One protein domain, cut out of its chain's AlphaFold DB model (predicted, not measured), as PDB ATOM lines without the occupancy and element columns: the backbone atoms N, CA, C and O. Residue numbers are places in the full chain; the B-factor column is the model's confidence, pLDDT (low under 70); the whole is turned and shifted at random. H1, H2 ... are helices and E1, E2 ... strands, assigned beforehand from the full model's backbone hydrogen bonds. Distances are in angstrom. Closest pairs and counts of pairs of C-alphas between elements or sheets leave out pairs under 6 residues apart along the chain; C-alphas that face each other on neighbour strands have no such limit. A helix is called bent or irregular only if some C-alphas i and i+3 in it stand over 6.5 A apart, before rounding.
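This is residues 326 to 457 of the 630 residues of an uncharacterized protein of Reticulomyxa filosa (UniProt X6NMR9). What does the whole look like? A twisted sheet of five strands runs through the middle, with helices H3 and H5 over one face and the shorter H1 and H4 over the other. H2 lies beyond H1, off the sheet, at one end of the longest axis, and the link from E2 to H3 turns back at the other end. What is it built of? The printed part has 132 residues, with five named helices and five named strands in the order E1, H1, H2, E2, H3, E3, H4, E4, E5, H5; the class is mixed, helices and strands, and the mixed sheet has the order E1, E3, E2, E4, E5. How closely is it gathered? It is compact, with a radius of gyration of the C-alphas of 14.0 A and spans of 44 by 33 by 28 A.

Where does the first half run? Strand E1 is residues 327 to 329 and begins at C-alpha 327, (155.916, 128.635, 313.374). H1 is residues 335 to 342, 10.5 A long, and H2 is residues 344 to 350. E2, residues 356 to 362, is 19.4 A long. What follows? H3, residues 371 to 391, is 29.7 A long from C-alpha 371 at (156.324, 114.727, 321.524); it has a kink of 41 degrees near residue 385 and is irregular, with C-alphas 387 and 390 7.5 A apart. E3, residues 393 to 399, is 19.7 A long, and H4 is residues 404 to 410. How does the printed part finish? E4, residues 417 to 422, is 16.7 A long, and E5 is residues 425 to 428, 10.0 A long. H5, residues 438 to 448, is 15.4 A long and ends at C-alpha 448, (142.472, 140.858, 317.320).

How are the strands paired? E1, an edge strand, is parallel to E3 at 27 degrees, with N 397 and O 328 2.9 A apart, and E3 is parallel to E2 at 25 degrees, with N 358 and O 394 2.7 A apart, both pairs within hydrogen-bond range. E2 and E4 are antiparallel at 160 degrees, with N 359 and O 419 within hydrogen-bond range at 2.8 A. E4 and the other edge strand, E5, form an antiparallel hairpin at 161 degrees, with N 422 and O 425 within hydrogen-bond range at 2.8 A. Which units join them? E1, H1, H2, E2 is a split strand-helix-strand unit, two strands running the same way with E3 between them, and its crossover is right-handed. E2, H3, E3 is a strand-helix-strand unit, its parallel strands being neighbours, also with a right-handed crossover. How do the helices stand? H3 runs along the strands over E1 and E3 at a height over the sheet of 8.2 A, its closest C-alphas to E3 being those of Ala 385 and Phe 395, 6.4 A apart; on the same face H5 is over E4 at 10.5 A. On the opposite face H1 is over E3 and only just over E2, where 3 of its C-alphas fall, and H4 is over E2, slantwise to the strands at 34 degrees on the local plane. H1 and H2 are close but not clearly touching, with the closest C-alphas, of Lys 340 and Thr 346, 6.8 A apart. What do the helix backbones show? Every O i to N i+4 pair is within hydrogen-bond range in H2, H4 and H5, against 3 of 4 in H1 and 15 of 17 in H3.

How far does it reach? The two C-alphas farthest apart are those of Tyr 349 and Asn 369, at 44.5 A. Are there cuts or long links? The printed part has no cut, and no link is long. Where is confidence low? Residues 344 to 351 have pLDDT under 70, while the mean of the printed part is 90.3.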
ATOM      1  N   MET A 326     157.143 129.602 309.513       89.81
ATOM      2  CA  MET A 326     155.748 129.967 309.786       89.81
ATOM      3  C   MET A 326     155.443 129.885 311.283       89.81
ATOM      4  O   MET A 326     154.859 130.809 311.830       89.81
ATOM      5  N   ALA A 327     155.891 128.808 311.930       92.50
ATOM      6  CA  ALA A 327     155.916 128.635 313.374       92.50
ATOM      7  C   ALA A 327     157.122 127.746 313.726       92.50
ATOM      8  O   ALA A 327     157.282 126.670 313.147       92.50
ATOM      9  N   GLU A 328     157.986 128.192 314.636       92.06
ATOM     10  CA  GLU A 328     159.169 127.447 315.097       92.06
ATOM     11  C   GLU A 328     159.358 127.633 316.606       92.06
ATOM     12  O   GLU A 328     158.932 128.643 317.172       92.06
ATOM     13  N   GLU A 329     160.003 126.656 317.250       94.50
ATOM     14  CA  GLU A 329     160.510 126.812 318.611       94.50
ATOM     15  C   GLU A 329     161.536 127.953 318.669       94.50
ATOM     16  O   GLU A 329     162.536 127.962 317.950       94.50
ATOM     17  N   ILE A 330     161.298 128.920 319.544       94.06
ATOM     18  CA  ILE A 330     162.221 130.016 319.792       94.06
ATOM     19  C   ILE A 330     163.256 129.612 320.843       94.06
ATOM     20  O   ILE A 330     162.932 129.125 321.928       94.06
ATOM     21  N   ASP A 331     164.525 129.837 320.529       91.44
ATOM     22  CA  ASP A 331     165.664 129.518 321.376       91.44
ATOM     23  C   ASP A 331     166.699 130.656 321.372       91.44
ATOM     24  O   ASP A 331     166.529 131.703 320.744       91.44
ATOM     25  N   GLY A 332     167.815 130.472 322.081       87.75
ATOM     26  CA  GLY A 332     168.878 131.479 322.128       87.75
ATOM     27  C   GLY A 332     169.532 131.784 320.771       87.75
ATOM     28  O   GLY A 332     170.194 132.814 320.651       87.75
ATOM     29  N   LYS A 333     169.366 130.921 319.757       86.75
ATOM     30  CA  LYS A 333     169.964 131.074 318.425       86.75
ATOM     31  C   LYS A 333     169.072 131.892 317.495       86.75
ATOM     32  O   LYS A 333     169.595 132.726 316.760       86.75
ATOM     33  N   ASN A 334     167.754 131.677 317.515       90.31
ATOM     34  CA  ASN A 334     166.815 132.378 316.627       90.31
ATOM     35  C   ASN A 334     166.072 133.553 317.299       90.31
ATOM     36  O   ASN A 334     165.516 134.385 316.582       90.31
ATOM     37  N   TYR A 335     166.116 133.711 318.628       91.38
ATOM     38  CA  TYR A 335     165.379 134.765 319.346       91.38
ATOM     39  C   TYR A 335     165.620 136.180 318.804       91.38
ATOM     40  O   TYR A 335     164.672 136.914 318.526       91.38
ATOM     41  N   GLN A 336     166.886 136.559 318.596       89.88
ATOM     42  CA  GLN A 336     167.239 137.890 318.082       89.88
ATOM     43  C   GLN A 336     166.627 138.158 316.706       89.88
ATOM     44  O   GLN A 336     166.227 139.282 316.404       89.88
ATOM     45  N   ARG A 337     166.501 137.109 315.890       88.62
ATOM     46  CA  ARG A 337     165.886 137.191 314.572       88.62
ATOM     47  C   ARG A 337     164.399 137.529 314.683       88.62
ATOM     48  O   ARG A 337     163.957 138.456 314.020       88.62
ATOM     49  N   TYR A 338     163.651 136.861 315.561       90.81
ATOM     50  CA  TYR A 338     162.239 137.188 315.810       90.81
ATOM     51  C   TYR A 338     162.072 138.594 316.402       90.81
ATOM     52  O   TYR A 338     161.226 139.362 315.945       90.81
ATOM     53  N   MET A 339     162.921 138.977 317.365       89.31
ATOM     54  CA  MET A 339     162.845 140.304 317.986       89.31
ATOM     55  C   MET A 339     163.142 141.439 317.009       89.31
ATOM     56  O   MET A 339     162.508 142.490 317.109       89.31
ATOM     57  N   LYS A 340     164.050 141.236 316.038       88.19
ATOM     58  CA  LYS A 340     164.302 142.213 314.967       88.19
ATOM     59  C   LYS A 340     162.989 142.602 314.287       88.19
ATOM     60  O   LYS A 340     162.732 143.792 314.139       88.19
ATOM     61  N   TYR A 341     162.148 141.626 313.941       84.88
ATOM     62  CA  TYR A 341     160.901 141.838 313.195       84.88
ATOM     63  C   TYR A 341     159.687 142.192 314.051       84.88
ATOM     64  O   TYR A 341     158.757 142.814 313.539       84.88
ATOM     65  N   HIS A 342     159.700 141.835 315.336       83.81
ATOM     66  CA  HIS A 342     158.655 142.218 316.283       83.81
ATOM     67  C   HIS A 342     158.831 143.644 316.844       83.81
ATOM     68  O   HIS A 342     157.895 144.220 317.397       83.81
ATOM     69  N   ASN A 343     160.019 144.240 316.717       78.69
ATOM     70  CA  ASN A 343     160.292 145.558 317.274       78.69
ATOM     71  C   ASN A 343     159.436 146.658 316.586       78.69
ATOM     72  O   ASN A 343     159.538 146.833 315.367       78.69
ATOM     73  N   PRO A 344     158.646 147.453 317.342       69.88
ATOM     74  CA  PRO A 344     157.823 148.537 316.795       69.88
ATOM     75  C   PRO A 344     158.620 149.577 315.995       69.88
ATOM     76  O   PRO A 344     158.116 150.131 315.019       69.88
ATOM     77  N   TYR A 345     159.878 149.825 316.369       67.94
ATOM     78  CA  TYR A 345     160.760 150.717 315.616       67.94
ATOM     79  C   TYR A 345     161.108 150.124 314.244       67.94
ATOM     80  O   TYR A 345     161.121 150.841 313.244       67.94
ATOM     81  N   THR A 346     161.312 148.807 314.163       63.06
ATOM     82  CA  THR A 346     161.539 148.115 312.888       63.06
ATOM     83  C   THR A 346     160.312 148.203 311.984       63.06
ATOM     84  O   THR A 346     160.461 148.413 310.784       63.06
ATOM     85  N   TYR A 347     159.098 148.126 312.534       58.81
ATOM     86  CA  TYR A 347     157.873 148.334 311.756       58.81
ATOM     87  C   TYR A 347     157.849 149.718 311.084       58.81
ATOM     88  O   TYR A 347     157.580 149.825 309.889       58.81
ATOM     89  N   GLN A 348     158.200 150.772 311.828       62.69
ATOM     90  CA  GLN A 348     158.123 152.146 311.327       62.69
ATOM     91  C   GLN A 348     159.197 152.474 310.275       62.69
ATOM     92  O   GLN A 348     158.915 153.219 309.337       62.69
ATOM     93  N   TYR A 349     160.408 151.918 310.406       62.22
ATOM     94  CA  TYR A 349     161.544 152.261 309.536       62.22
ATOM     95  C   TYR A 349     161.884 151.204 308.478       62.22
ATOM     96  O   TYR A 349     162.262 151.559 307.363       62.22
ATOM     97  N   HIS A 350     161.733 149.918 308.795       58.56
ATOM     98  CA  HIS A 350     162.201 148.803 307.962       58.56
ATOM     99  C   HIS A 350     161.074 148.053 307.244       58.56
ATOM    100  O   HIS A 350     161.313 146.985 306.690       58.56
ATOM    101  N   ARG A 351     159.851 148.607 307.216       64.62
ATOM    102  CA  ARG A 351     158.707 148.031 306.484       64.62
ATOM    103  C   ARG A 351     158.434 146.560 306.844       64.62
ATOM    104  O   ARG A 351     158.054 145.783 305.975       64.62
ATOM    105  N   SER A 352     158.643 146.167 308.104       71.06
ATOM    106  CA  SER A 352     158.219 144.836 308.559       71.06
ATOM    107  C   SER A 352     156.709 144.713 308.354       71.06
ATOM    108  O   SER A 352     155.960 145.558 308.841       71.06
ATOM    109  N   ASP A 353     156.253 143.668 307.663       76.81
ATOM    110  CA  ASP A 353     154.813 143.413 307.519       76.81
ATOM    111  C   ASP A 353     154.193 142.955 308.858       76.81
ATOM    112  O   ASP A 353     152.972 142.986 309.022       76.81
ATOM    113  N   TYR A 354     155.021 142.553 309.834       82.69
ATOM    114  CA  TYR A 354     154.584 142.035 311.129       82.69
ATOM    115  C   TYR A 354     154.276 143.157 312.122       82.69
ATOM    116  O   TYR A 354     155.137 143.957 312.485       82.69
ATOM    117  N   LYS A 355     153.033 143.174 312.599       87.69
ATOM    118  CA  LYS A 355     152.513 144.113 313.599       87.69
ATOM    119  C   LYS A 355     152.541 143.524 315.002       87.69
ATOM    120  O   LYS A 355     152.688 144.262 315.971       87.69
ATOM    121  N   ALA A 356     152.370 142.210 315.110       93.94
ATOM    122  CA  ALA A 356     152.251 141.517 316.380       93.94
ATOM    123  C   ALA A 356     152.908 140.140 316.328       93.94
ATOM    124  O   ALA A 356     153.038 139.524 315.268       93.94
ATOM    125  N   MET A 357     153.311 139.662 317.499       96.00
ATOM    126  CA  MET A 357     153.904 138.346 317.668       96.00
ATOM    127  C   MET A 357     152.981 137.458 318.491       96.00
ATOM    128  O   MET A 357     152.478 137.857 319.537       96.00
ATOM    129  N   VAL A 358     152.752 136.258 317.987       97.50
ATOM    130  CA  VAL A 358     151.913 135.224 318.565       97.50
ATOM    131  C   VAL A 358     152.822 134.225 319.266       97.50
ATOM    132  O   VAL A 358     153.621 133.547 318.628       97.50
ATOM    133  N   TRP A 359     152.691 134.133 320.580       97.62
ATOM    134  CA  TRP A 359     153.389 133.172 321.416       97.62
ATOM    135  C   TRP A 359     152.506 131.963 321.683       97.62
ATOM    136  O   TRP A 359     151.384 132.106 322.174       97.62
ATOM    137  N   ILE A 360     153.044 130.782 321.408       97.62
ATOM    138  CA  ILE A 360     152.436 129.488 321.711       97.62
ATOM    139  C   ILE A 360     153.307 128.839 322.785       97.62
ATOM    140  O   ILE A 360     154.382 128.316 322.497       97.62
ATOM    141  N   ALA A 361     152.885 128.934 324.041       97.06
ATOM    142  CA  ALA A 361     153.644 128.396 325.162       97.06
ATOM    143  C   ALA A 361     153.200 126.962 325.455       97.06
ATOM    144  O   ALA A 361     152.016 126.723 325.695       97.06
ATOM    145  N   LEU A 362     154.150 126.026 325.449       96.12
ATOM    146  CA  LEU A 362     153.931 124.596 325.685       96.12
ATOM    147  C   LEU A 362     154.796 124.103 326.842       96.12
ATOM    148  O   LEU A 362     155.799 124.721 327.192       96.12
ATOM    149  N   THR A 363     154.409 122.987 327.447       92.19
ATOM    150  CA  THR A 363     155.186 122.305 328.485       92.19
ATOM    151  C   THR A 363     156.041 121.204 327.883       92.19
ATOM    152  O   THR A 363     155.606 120.511 326.970       92.19
ATOM    153  N   ASN A 364     157.242 121.021 328.442       84.50
ATOM    154  CA  ASN A 364     158.055 119.818 328.274       84.50
ATOM    155  C   ASN A 364     158.236 119.375 326.813       84.50
ATOM    156  O   ASN A 364     158.089 118.196 326.499       84.50
ATOM    157  N   MET A 365     158.622 120.294 325.918       90.62
ATOM    158  CA  MET A 365     158.819 119.967 324.494       90.62
ATOM    159  C   MET A 365     159.922 118.922 324.247       90.62
ATOM    160  O   MET A 365     160.023 118.359 323.160       90.62
ATOM    161  N   THR A 366     160.751 118.649 325.257       89.94
ATOM    162  CA  THR A 366     161.786 117.610 325.237       89.94
ATOM    163  C   THR A 366     161.329 116.256 325.781       89.94
ATOM    164  O   THR A 366     162.102 115.304 325.696       89.94
ATOM    165  N   ASP A 367     160.143 116.155 326.389       91.94
ATOM    166  CA  ASP A 367     159.625 114.889 326.917       91.94
ATOM    167  C   ASP A 367     159.124 114.015 325.753       91.94
ATOM    168  O   ASP A 367     158.194 114.410 325.044       91.94
ATOM    169  N   PRO A 368     159.697 112.814 325.538       92.19
ATOM    170  CA  PRO A 368     159.244 111.906 324.490       92.19
ATOM    171  C   PRO A 368     157.756 111.536 324.582       92.19
ATOM    172  O   PRO A 368     157.163 111.197 323.560       92.19
ATOM    173  N   ASN A 369     157.150 111.601 325.774       94.25
ATOM    174  CA  ASN A 369     155.727 111.309 325.968       94.25
ATOM    175  C   ASN A 369     154.816 112.438 325.461       94.25
ATOM    176  O   ASN A 369     153.691 112.170 325.048       94.25
ATOM    177  N   GLU A 370     155.311 113.677 325.446       91.00
ATOM    178  CA  GLU A 370     154.588 114.863 324.961       91.00
ATOM    179  C   GLU A 370     154.883 115.160 323.483       91.00
ATOM    180  O   GLU A 370     154.216 115.986 322.860       91.00
ATOM    181  N   ALA A 371     155.860 114.468 322.885       89.38
ATOM    182  CA  ALA A 371     156.324 114.727 321.524       89.38
ATOM    183  C   ALA A 371     155.194 114.694 320.480       89.38
ATOM    184  O   ALA A 371     155.179 115.535 319.585       89.38
ATOM    185  N   ALA A 372     154.232 113.772 320.614       90.38
ATOM    186  CA  ALA A 372     153.079 113.685 319.715       90.38
ATOM    187  C   ALA A 372     152.163 114.917 319.824       90.38
ATOM    188  O   ALA A 372     151.782 115.492 318.809       90.38
ATOM    189  N   PHE A 373     151.871 115.369 321.046       91.62
ATOM    190  CA  PHE A 373     151.061 116.565 321.275       91.62
ATOM    191  C   PHE A 373     151.764 117.828 320.763       91.62
ATOM    192  O   PHE A 373     151.158 118.638 320.063       91.62
ATOM    193  N   VAL A 374     153.058 117.982 321.054       91.12
ATOM    194  CA  VAL A 374     153.874 119.108 320.566       91.12
ATOM    195  C   VAL A 374     153.895 119.141 319.038       91.12
ATOM    196  O   VAL A 374     153.760 120.209 318.442       91.12
ATOM    197  N   GLN A 375     154.007 117.974 318.407       88.44
ATOM    198  CA  GLN A 375     153.935 117.806 316.961       88.44
ATOM    199  C   GLN A 375     152.568 118.219 316.392       88.44
ATOM    200  O   GLN A 375     152.523 118.954 315.401       88.44
ATOM    201  N   ASP A 376     151.467 117.807 317.021       90.69
ATOM    202  CA  ASP A 376     150.116 118.185 316.598       90.69
ATOM    203  C   ASP A 376     149.896 119.700 316.714       90.69
ATOM    204  O   ASP A 376     149.390 120.330 315.782       90.69
ATOM    205  N   VAL A 377     150.349 120.312 317.814       91.38
ATOM    206  CA  VAL A 377     150.302 121.769 318.012       91.38
ATOM    207  C   VAL A 377     151.146 122.492 316.966       91.38
ATOM    208  O   VAL A 377     150.662 123.440 316.346       91.38
ATOM    209  N   ALA A 378     152.388 122.058 316.741       90.94
ATOM    210  CA  ALA A 378     153.273 122.675 315.760       90.94
ATOM    211  C   ALA A 378     152.678 122.598 314.349       90.94
ATOM    212  O   ALA A 378     152.668 123.601 313.640       90.94
ATOM    213  N   SER A 379     152.118 121.447 313.959       89.19
ATOM    214  CA  SER A 379     151.450 121.284 312.664       89.19
ATOM    215  C   SER A 379     150.203 122.161 312.543       89.19
ATOM    216  O   SER A 379     150.015 122.813 311.520       89.19
ATOM    217  N   PHE A 380     149.362 122.210 313.579       94.06
ATOM    218  CA  PHE A 380     148.165 123.049 313.591       94.06
ATOM    219  C   PHE A 380     148.518 124.535 313.448       94.06
ATOM    220  O   PHE A 380     147.980 125.227 312.582       94.06
ATOM    221  N   TYR A 381     149.463 125.032 314.251       95.25
ATOM    222  CA  TYR A 381     149.868 126.435 314.187       95.25
ATOM    223  C   TYR A 381     150.687 126.773 312.947       95.25
ATOM    224  O   TYR A 381     150.686 127.932 312.548       95.25
ATOM    225  N   TYR A 382     151.320 125.795 312.301       91.75
ATOM    226  CA  TYR A 382     151.920 125.988 310.987       91.75
ATOM    227  C   TYR A 382     150.866 126.423 309.955       91.75
ATOM    228  O   TYR A 382     151.028 127.455 309.298       91.75
ATOM    229  N   ASP A 383     149.760 125.680 309.859       89.62
ATOM    230  CA  ASP A 383     148.669 125.965 308.919       89.62
ATOM    231  C   ASP A 383     147.977 127.299 309.252       89.62
ATOM    232  O   ASP A 383     147.662 128.106 308.371       89.62
ATOM    233  N   VAL A 384     147.782 127.572 310.545       93.44
ATOM    234  CA  VAL A 384     147.235 128.848 311.017       93.44
ATOM    235  C   VAL A 384     148.172 130.007 310.669       93.44
ATOM    236  O   VAL A 384     147.719 131.021 310.133       93.44
ATOM    237  N   ALA A 385     149.474 129.867 310.916       93.19
ATOM    238  CA  ALA A 385     150.460 130.899 310.631       93.19
ATOM    239  C   ALA A 385     150.536 131.233 309.140       93.19
ATOM    240  O   ALA A 385     150.576 132.412 308.788       93.19
ATOM    241  N   GLN A 386     150.443 130.233 308.257       88.31
ATOM    242  CA  GLN A 386     150.402 130.456 306.809       88.31
ATOM    243  C   GLN A 386     149.255 131.401 306.406       88.31
ATOM    244  O   GLN A 386     149.428 132.280 305.560       88.31
ATOM    245  N   ARG A 387     148.091 131.290 307.061       90.62
ATOM    246  CA  ARG A 387     146.924 132.147 306.797       90.62
ATOM    247  C   ARG A 387     147.093 133.587 307.295       90.62
ATOM    248  O   ARG A 387     146.510 134.504 306.710       90.62
ATOM    249  N   TYR A 388     147.843 133.799 308.378       93.69
ATOM    250  CA  TYR A 388     147.947 135.105 309.044       93.69
ATOM    251  C   TYR A 388     149.302 135.811 308.903       93.69
ATOM    252  O   TYR A 388     149.377 136.988 309.257       93.69
ATOM    253  N   LYS A 389     150.339 135.172 308.338       86.19
ATOM    254  CA  LYS A 389     151.673 135.769 308.115       86.19
ATOM    255  C   LYS A 389     151.567 137.165 307.497       86.19
ATOM    256  O   LYS A 389     152.065 138.145 308.043       86.19
ATOM    257  N   TYR A 390     150.818 137.272 306.402       85.19
ATOM    258  CA  TYR A 390     150.644 138.522 305.651       85.19
ATOM    259  C   TYR A 390     149.553 139.450 306.207       85.19
ATOM    260  O   TYR A 390     149.326 140.528 305.670       85.19
ATOM    261  N   GLN A 391     148.892 139.054 307.296       91.69
ATOM    262  CA  GLN A 391     148.012 139.926 308.081       91.69
ATOM    263  C   GLN A 391     148.776 140.594 309.240       91.69
ATOM    264  O   GLN A 391     148.193 141.323 310.040       91.69
ATOM    265  N   GLY A 392     150.093 140.369 309.307       90.69
ATOM    266  CA  GLY A 392     151.004 140.983 310.260       90.69
ATOM    267  C   GLY A 392     151.160 140.222 311.571       90.69
ATOM    268  O   GLY A 392     151.533 140.834 312.571       90.69
ATOM    269  N   LEU A 393     150.895 138.912 311.578       94.81
ATOM    270  CA  LEU A 393     151.138 138.037 312.726       94.81
ATOM    271  C   LEU A 393     152.381 137.168 312.491       94.81
ATOM    272  O   LEU A 393     152.473 136.482 311.476       94.81
ATOM    273  N   LEU A 394     153.312 137.182 313.446       94.50
ATOM    274  CA  LEU A 394     154.507 136.329 313.471       94.50
ATOM    275  C   LEU A 394     154.375 135.288 314.586       94.50
ATOM    276  O   LEU A 394     154.127 135.681 315.717       94.50
ATOM    277  N   PHE A 395     154.551 133.993 314.318       96.25
ATOM    278  CA  PHE A 395     154.284 132.940 315.307       96.25
ATOM    279  C   PHE A 395     155.580 132.341 315.858       96.25
ATOM    280  O   PHE A 395     156.470 131.965 315.101       96.25
ATOM    281  N   ALA A 396     155.662 132.218 317.180       96.69
ATOM    282  CA  ALA A 396     156.773 131.608 317.894       96.69
ATOM    283  C   ALA A 396     156.242 130.605 318.926       96.69
ATOM    284  O   ALA A 396     155.329 130.909 319.696       96.69
ATOM    285  N   ILE A 397     156.834 129.414 318.956       97.06
ATOM    286  CA  ILE A 397     156.551 128.384 319.955       97.06
ATOM    287  C   ILE A 397     157.618 128.490 321.046       97.06
ATOM    288  O   ILE A 397     158.794 128.639 320.737       97.06
ATOM    289  N   ILE A 398     157.242 128.435 322.320       96.75
ATOM    290  CA  ILE A 398     158.190 128.519 323.437       96.75
ATOM    291  C   ILE A 398     157.993 127.364 324.420       96.75
ATOM    292  O   ILE A 398     156.883 127.104 324.884       96.75
ATOM    293  N   ASP A 399     159.100 126.703 324.764       96.00
ATOM    294  CA  ASP A 399     159.143 125.648 325.778       96.00
ATOM    295  C   ASP A 399     159.206 126.260 327.185       96.00
ATOM    296  O   ASP A 399     160.225 126.824 327.601       96.00
ATOM    297  N   PHE A 400     158.119 126.124 327.942       94.88
ATOM    298  CA  PHE A 400     158.031 126.554 329.334       94.88
ATOM    299  C   PHE A 400     159.049 125.852 330.233       94.88
ATOM    300  O   PHE A 400     159.593 126.485 331.135       94.88
ATOM    301  N   GLY A 401     159.339 124.570 329.986       93.88
ATOM    302  CA  GLY A 401     160.296 123.810 330.788       93.88
ATOM    303  C   GLY A 401     161.715 124.361 330.650       93.88
ATOM    304  O   GLY A 401     162.459 124.438 331.630       93.88
ATOM    305  N   ARG A 402     162.073 124.821 329.445       94.50
ATOM    306  CA  ARG A 402     163.390 125.405 329.158       94.50
ATOM    307  C   ARG A 402     163.475 126.893 329.502       94.50
ATOM    308  O   ARG A 402     164.523 127.351 329.962       94.50
ATOM    309  N   PHE A 403     162.395 127.649 329.306       95.25
ATOM    310  CA  PHE A 403     162.377 129.109 329.459       95.25
ATOM    311  C   PHE A 403     161.265 129.623 330.398       95.25
ATOM    312  O   PHE A 403     160.541 130.559 330.038       95.25
ATOM    313  N   PRO A 404     161.152 129.113 331.640       94.88
ATOM    314  CA  PRO A 404     160.028 129.437 332.525       94.88
ATOM    315  C   PRO A 404     159.968 130.928 332.874       94.88
ATOM    316  O   PRO A 404     158.897 131.529 332.880       94.88
ATOM    317  N   LYS A 405     161.131 131.563 333.083       93.00
ATOM    318  CA  LYS A 405     161.221 133.006 333.361       93.00
ATOM    319  C   LYS A 405     160.691 133.856 332.207       93.00
ATOM    320  O   LYS A 405     160.075 134.883 332.447       93.00
ATOM    321  N   HIS A 406     160.914 133.437 330.962       93.31
ATOM    322  CA  HIS A 406     160.450 134.183 329.796       93.31
ATOM    323  C   HIS A 406     158.925 134.094 329.674       93.31
ATOM    324  O   HIS A 406     158.258 135.112 329.521       93.31
ATOM    325  N   VAL A 407     158.358 132.900 329.850       94.44
ATOM    326  CA  VAL A 407     156.900 132.702 329.889       94.44
ATOM    327  C   VAL A 407     156.260 133.489 331.042       94.44
ATOM    328  O   VAL A 407     155.209 134.103 330.859       94.44
ATOM    329  N   GLN A 408     156.927 133.562 332.198       91.38
ATOM    330  CA  GLN A 408     156.503 134.400 333.321       91.38
ATOM    331  C   GLN A 408     156.562 135.902 332.994       91.38
ATOM    332  O   GLN A 408     155.650 136.631 333.361       91.38
ATOM    333  N   MET A 409     157.580 136.377 332.269       90.81
ATOM    334  CA  MET A 409     157.663 137.775 331.807       90.81
ATOM    335  C   MET A 409     156.581 138.121 330.771       90.81
ATOM    336  O   MET A 409     156.074 139.243 330.733       90.81
ATOM    337  N   LEU A 410     156.181 137.151 329.945       93.44
ATOM    338  CA  LEU A 410     154.992 137.275 329.097       93.44
ATOM    339  C   LEU A 410     153.700 137.299 329.936       93.44
ATOM    340  O   LEU A 410     152.681 137.800 329.468       93.44
ATOM    341  N   GLY A 411     153.786 136.818 331.181       92.25
ATOM    342  CA  GLY A 411     152.723 136.627 332.165       92.25
ATOM    343  C   GLY A 411     151.640 135.690 331.690       92.25
ATOM    344  O   GLY A 411     150.454 135.925 331.866       92.25
ATOM    345  N   ILE A 412     152.072 134.601 331.075       94.31
ATOM    346  CA  ILE A 412     151.200 133.487 330.757       94.31
ATOM    347  C   ILE A 412     150.934 132.724 332.069       94.31
ATOM    348  O   ILE A 412     151.886 132.226 332.673       94.31
ATOM    349  N   PRO A 413     149.673 132.633 332.538       91.62
ATOM    350  CA  PRO A 413     149.364 132.082 333.862       91.62
ATOM    351  C   PRO A 413     149.453 130.552 333.915       91.62
ATOM    352  O   PRO A 413     149.699 129.975 334.970       91.62
ATOM    353  N   SER A 414     149.227 129.887 332.784       93.69
ATOM    354  CA  SER A 414     149.236 128.433 332.656       93.69
ATOM    355  C   SER A 414     149.584 128.041 331.229       93.69
ATOM    356  O   SER A 414     149.326 128.799 330.299       93.69
ATOM    357  N   VAL A 415     150.114 126.838 331.059       93.56
ATOM    358  CA  VAL A 415     150.474 126.251 329.766       93.56
ATOM    359  C   VAL A 415     149.707 124.931 329.573       93.56
ATOM    360  O   VAL A 415     149.516 124.218 330.560       93.56
ATOM    361  N   PRO A 416     149.241 124.601 328.351       95.81
ATOM    362  CA  PRO A 416     149.486 125.320 327.103       95.81
ATOM    363  C   PRO A 416     148.700 126.638 326.993       95.81
ATOM    364  O   PRO A 416     147.607 126.769 327.541       95.81
ATOM    365  N   ALA A 417     149.262 127.625 326.296       96.56
ATOM    366  CA  ALA A 417     148.665 128.953 326.163       96.56
ATOM    367  C   ALA A 417     148.999 129.628 324.832       96.56
ATOM    368  O   ALA A 417     150.031 129.360 324.220       96.56
ATOM    369  N   LEU A 418     148.119 130.548 324.435       97.62
ATOM    370  CA  LEU A 418     148.254 131.389 323.254       97.62
ATOM    371  C   LEU A 418     148.165 132.864 323.671       97.62
ATOM    372  O   LEU A 418     147.235 133.263 324.374       97.62
ATOM    373  N   LEU A 419     149.129 133.673 323.242       97.75
ATOM    374  CA  LEU A 419     149.225 135.094 323.583       97.75
ATOM    375  C   LEU A 419     149.630 135.896 322.347       97.75
ATOM    376  O   LEU A 419     150.597 135.545 321.682       97.75
ATOM    377  N   ILE A 420     148.947 136.999 322.059       97.69
ATOM    378  CA  ILE A 420     149.390 137.974 321.053       97.69
ATOM    379  C   ILE A 420     150.047 139.141 321.780       97.69
ATOM    380  O   ILE A 420     149.484 139.662 322.738       97.69
ATOM    381  N   VAL A 421     151.215 139.574 321.323       95.69
ATOM    382  CA  VAL A 421     151.921 140.756 321.825       95.69
ATOM    383  C   VAL A 421     152.025 141.775 320.695       95.69
ATOM    384  O   VAL A 421     152.481 141.448 319.601       95.69
ATOM    385  N   GLN A 422     151.603 143.011 320.957       93.50
ATOM    386  CA  GLN A 422     151.674 144.148 320.040       93.50
ATOM    387  C   GLN A 422     152.161 145.384 320.808       93.50
ATOM    388  O   GLN A 422     151.388 146.073 321.477       93.50
ATOM    389  N   GLY A 423     153.463 145.664 320.728       89.06
ATOM    390  CA  GLY A 423     154.083 146.711 321.541       89.06
ATOM    391  C   GLY A 423     153.915 146.412 323.041       89.06
ATOM    392  O   GLY A 423     154.263 145.308 323.459       89.06
ATOM    393  N   PRO A 424     153.384 147.345 323.857       89.19
ATOM    394  CA  PRO A 424     153.140 147.095 325.278       89.19
ATOM    395  C   PRO A 424     151.866 146.276 325.537       89.19
ATOM    396  O   PRO A 424     151.635 145.844 326.665       89.19
ATOM    397  N   ASN A 425     151.001 146.096 324.534       93.19
ATOM    398  CA  ASN A 425     149.714 145.432 324.704       93.19
ATOM    399  C   ASN A 425     149.863 143.929 324.496       93.19
ATOM    400  O   ASN A 425     150.477 143.478 323.526       93.19
ATOM    401  N   LYS A 426     149.253 143.157 325.390       95.62
ATOM    402  CA  LYS A 426     149.161 141.706 325.280       95.62
ATOM    403  C   LYS A 426     147.694 141.308 325.169       95.62
ATOM    404  O   LYS A 426     146.831 141.991 325.705       95.62
ATOM    405  N   PHE A 427     147.400 140.210 324.492       96.75
ATOM    406  CA  PHE A 427     146.046 139.685 324.330       96.75
ATOM    407  C   PHE A 427     146.103 138.185 324.586       96.75
ATOM    408  O   PHE A 427     146.681 137.438 323.795       96.75
ATOM    409  N   LEU A 428     145.575 137.756 325.731       96.81
ATOM    410  CA  LEU A 428     145.644 136.369 326.181       96.81
ATOM    411  C   LEU A 428     144.425 135.592 325.682       96.81
ATOM    412  O   LEU A 428     143.285 136.031 325.850       96.81
ATOM    413  N   TYR A 429     144.667 134.426 325.091       96.12
ATOM    414  CA  TYR A 429     143.605 133.513 324.694       96.12
ATOM    415  C   TYR A 429     142.893 132.931 325.930       96.12
ATOM    416  O   TYR A 429     143.563 132.585 326.909       96.12
ATOM    417  N   PRO A 430     141.553 132.795 325.927       91.88
ATOM    418  CA  PRO A 430     140.817 132.316 327.094       91.88
ATOM    419  C   PRO A 430     141.255 130.913 327.546       91.88
ATOM    420  O   PRO A 430     141.131 129.941 326.807       91.88
ATOM    421  N   SER A 431     141.673 130.775 328.810       84.88
ATOM    422  CA  SER A 431     142.212 129.520 329.373       84.88
ATOM    423  C   SER A 431     141.231 128.342 329.414       84.88
ATOM    424  O   SER A 431     141.638 127.203 329.618       84.88
ATOM    425  N   ARG A 432     139.927 128.593 329.234       81.81
ATOM    426  CA  ARG A 432     138.883 127.553 329.216       81.81
ATOM    427  C   ARG A 432     138.710 126.887 327.848       81.81
ATOM    428  O   ARG A 432     137.933 125.942 327.745       81.81
ATOM    429  N   GLN A 433     139.367 127.397 326.808       83.88
ATOM    430  CA  GLN A 433     139.240 126.899 325.441       83.88
ATOM    431  C   GLN A 433     140.484 126.113 325.034       83.88
ATOM    432  O   GLN A 433     141.602 126.431 325.435       83.88
ATOM    433  N   SER A 434     140.289 125.091 324.201       88.19
ATOM    434  CA  SER A 434     141.412 124.372 323.604       88.19
ATOM    435  C   SER A 434     142.154 125.289 322.635       88.19
ATOM    436  O   SER A 434     141.537 125.900 321.759       88.19
ATOM    437  N   ILE A 435     143.481 125.339 322.750       87.88
ATOM    438  CA  ILE A 435     144.346 126.056 321.801       87.88
ATOM    439  C   ILE A 435     144.483 125.331 320.450       87.88
ATOM    440  O   ILE A 435     145.183 125.821 319.572       87.88
ATOM    441  N   LEU A 436     143.838 124.168 320.297       88.50
ATOM    442  CA  LEU A 436     143.781 123.372 319.065       88.50
ATOM    443  C   LEU A 436     142.419 123.468 318.352       88.50
ATOM    444  O   LEU A 436     142.184 122.791 317.354       88.50
ATOM    445  N   SER A 437     141.494 124.288 318.857       92.12
ATOM    446  CA  SER A 437     140.199 124.516 318.212       92.12
ATOM    447  C   SER A 437     140.355 125.512 317.059       92.12
ATOM    448  O   SER A 437     140.478 126.715 317.284       92.12
ATOM    449  N   ALA A 438     140.347 125.021 315.814       89.44
ATOM    450  CA  ALA A 438     140.515 125.860 314.623       89.44
ATOM    451  C   ALA A 438     139.541 127.050 314.592       89.44
ATOM    452  O   ALA A 438     139.951 128.172 314.300       89.44
ATOM    453  N   SER A 439     138.261 126.828 314.914       93.38
ATOM    454  CA  SER A 439     137.245 127.887 314.910       93.38
ATOM    455  C   SER A 439     137.519 128.961 315.957       93.38
ATOM    456  O   SER A 439     137.436 130.145 315.638       93.38
ATOM    457  N   ASP A 440     137.876 128.559 317.176       94.19
ATOM    458  CA  ASP A 440     138.059 129.486 318.294       94.19
ATOM    459  C   ASP A 440     139.355 130.289 318.134       94.19
ATOM    460  O   ASP A 440     139.372 131.502 318.342       94.19
ATOM    461  N   VAL A 441     140.427 129.641 317.664       95.94
ATOM    462  CA  VAL A 441     141.697 130.301 317.333       95.94
ATOM    463  C   VAL A 441     141.510 131.294 316.178       95.94
ATOM    464  O   VAL A 441     142.005 132.422 316.243       95.94
ATOM    465  N   HIS A 442     140.751 130.930 315.138       95.25
ATOM    466  CA  HIS A 442     140.430 131.856 314.049       95.25
ATOM    467  C   HIS A 442     139.566 133.038 314.505       95.25
ATOM    468  O   HIS A 442     139.838 134.165 314.083       95.25
ATOM    469  N   ASP A 443     138.557 132.815 315.356       95.44
ATOM    470  CA  ASP A 443     137.742 133.891 315.938       95.44
ATOM    471  C   ASP A 443     138.612 134.831 316.781       95.44
ATOM    472  O   ASP A 443     138.554 136.047 316.611       95.44
ATOM    473  N   PHE A 444     139.503 134.287 317.609       96.88
ATOM    474  CA  PHE A 444     140.440 135.073 318.405       96.88
ATOM    475  C   PHE A 444     141.315 135.997 317.543       96.88
ATOM    476  O   PHE A 444     141.354 137.205 317.789       96.88
ATOM    477  N   PHE A 445     141.941 135.483 316.478       96.75
ATOM    478  CA  PHE A 445     142.721 136.324 315.562       96.75
ATOM    479  C   PHE A 445     141.861 137.313 314.773       96.75
ATOM    480  O   PHE A 445     142.270 138.454 314.573       96.75
ATOM    481  N   ALA A 446     140.657 136.926 314.351       95.50
ATOM    482  CA  ALA A 446     139.745 137.840 313.668       95.50
ATOM    483  C   ALA A 446     139.309 139.000 314.577       95.50
ATOM    484  O   ALA A 446     139.198 140.134 314.110       95.50
ATOM    485  N   ARG A 447     139.092 138.742 315.871       96.25
ATOM    486  CA  ARG A 447     138.813 139.779 316.872       96.25
ATOM    487  C   ARG A 447     140.025 140.664 317.123       96.25
ATOM    488  O   ARG A 447     139.846 141.875 317.205       96.25
ATOM    489  N   PHE A 448     141.229 140.092 317.197       96.19
ATOM    490  CA  PHE A 448     142.472 140.858 317.320       96.19
ATOM    491  C   PHE A 448     142.629 141.846 316.160       96.19
ATOM    492  O   PHE A 448     142.777 143.038 316.381       96.19
ATOM    493  N   LEU A 449     142.503 141.366 314.921       94.12
ATOM    494  CA  LEU A 449     142.670 142.176 313.709       94.12
ATOM    495  C   LEU A 449     141.588 143.253 313.515       94.12
ATOM    496  O   LEU A 449     141.731 144.115 312.652       94.12
ATOM    497  N   ARG A 450     140.498 143.182 314.285       94.75
ATOM    498  CA  ARG A 450     139.418 144.179 314.330       94.75
ATOM    499  C   ARG A 450     139.491 145.064 315.580       94.75
ATOM    500  O   ARG A 450     138.523 145.766 315.858       94.75
ATOM    501  N   ASP A 451     140.579 144.979 316.348       94.25
ATOM    502  CA  ASP A 451     140.787 145.702 317.608       94.25
ATOM    503  C   ASP A 451     139.667 145.460 318.647       94.25
ATOM    504  O   ASP A 451     139.298 146.342 319.417       94.25
ATOM    505  N   MET A 452     139.095 144.247 318.669       94.88
ATOM    506  CA  MET A 452     137.977 143.874 319.556       94.88
ATOM    507  C   MET A 452     138.399 143.043 320.774       94.88
ATOM    508  O   MET A 452     137.548 142.664 321.581       94.88
ATOM    509  N   LEU A 453     139.683 142.698 320.901       94.19
ATOM    510  CA  LEU A 453     140.168 141.957 322.064       94.19
ATOM    511  C   LEU A 453     140.495 142.903 323.225       94.19
ATOM    512  O   LEU A 453     141.119 143.942 323.006       94.19
ATOM    513  N   PRO A 454     140.139 142.534 324.468       93.31
ATOM    514  CA  PRO A 454     140.581 143.279 325.634       93.31
ATOM    515  C   PRO A 454     142.091 143.117 325.825       93.31
ATOM    516  O   PRO A 454     142.640 142.027 325.635       93.31
ATOM    517  N   VAL A 455     142.753 144.195 326.245       93.62
ATOM    518  CA  VAL A 455     144.170 144.144 326.606       93.62
ATOM    519  C   VAL A 455     144.326 143.350 327.902       93.62
ATOM    520  O   VAL A 455     143.688 143.632 328.916       93.62
ATOM    521  N   TYR A 456     145.184 142.342 327.855       94.75
ATOM    522  CA  TYR A 456     145.658 141.584 328.997       94.75
ATOM    523  C   TYR A 456     146.893 142.270 329.583       94.75
ATOM    524  O   TYR A 456     147.849 142.570 328.868       94.75
ATOM    525  N   ARG A 457     146.871 142.507 330.894       92.75
ATOM    526  CA  ARG A 457     147.977 143.107 331.639       92.75
ATOM    527  C   ARG A 457     148.412 142.170 332.747       92.75
ATOM    528  O   ARG A 457     147.597 141.734 333.563       92.75
TER     529      ARG A 457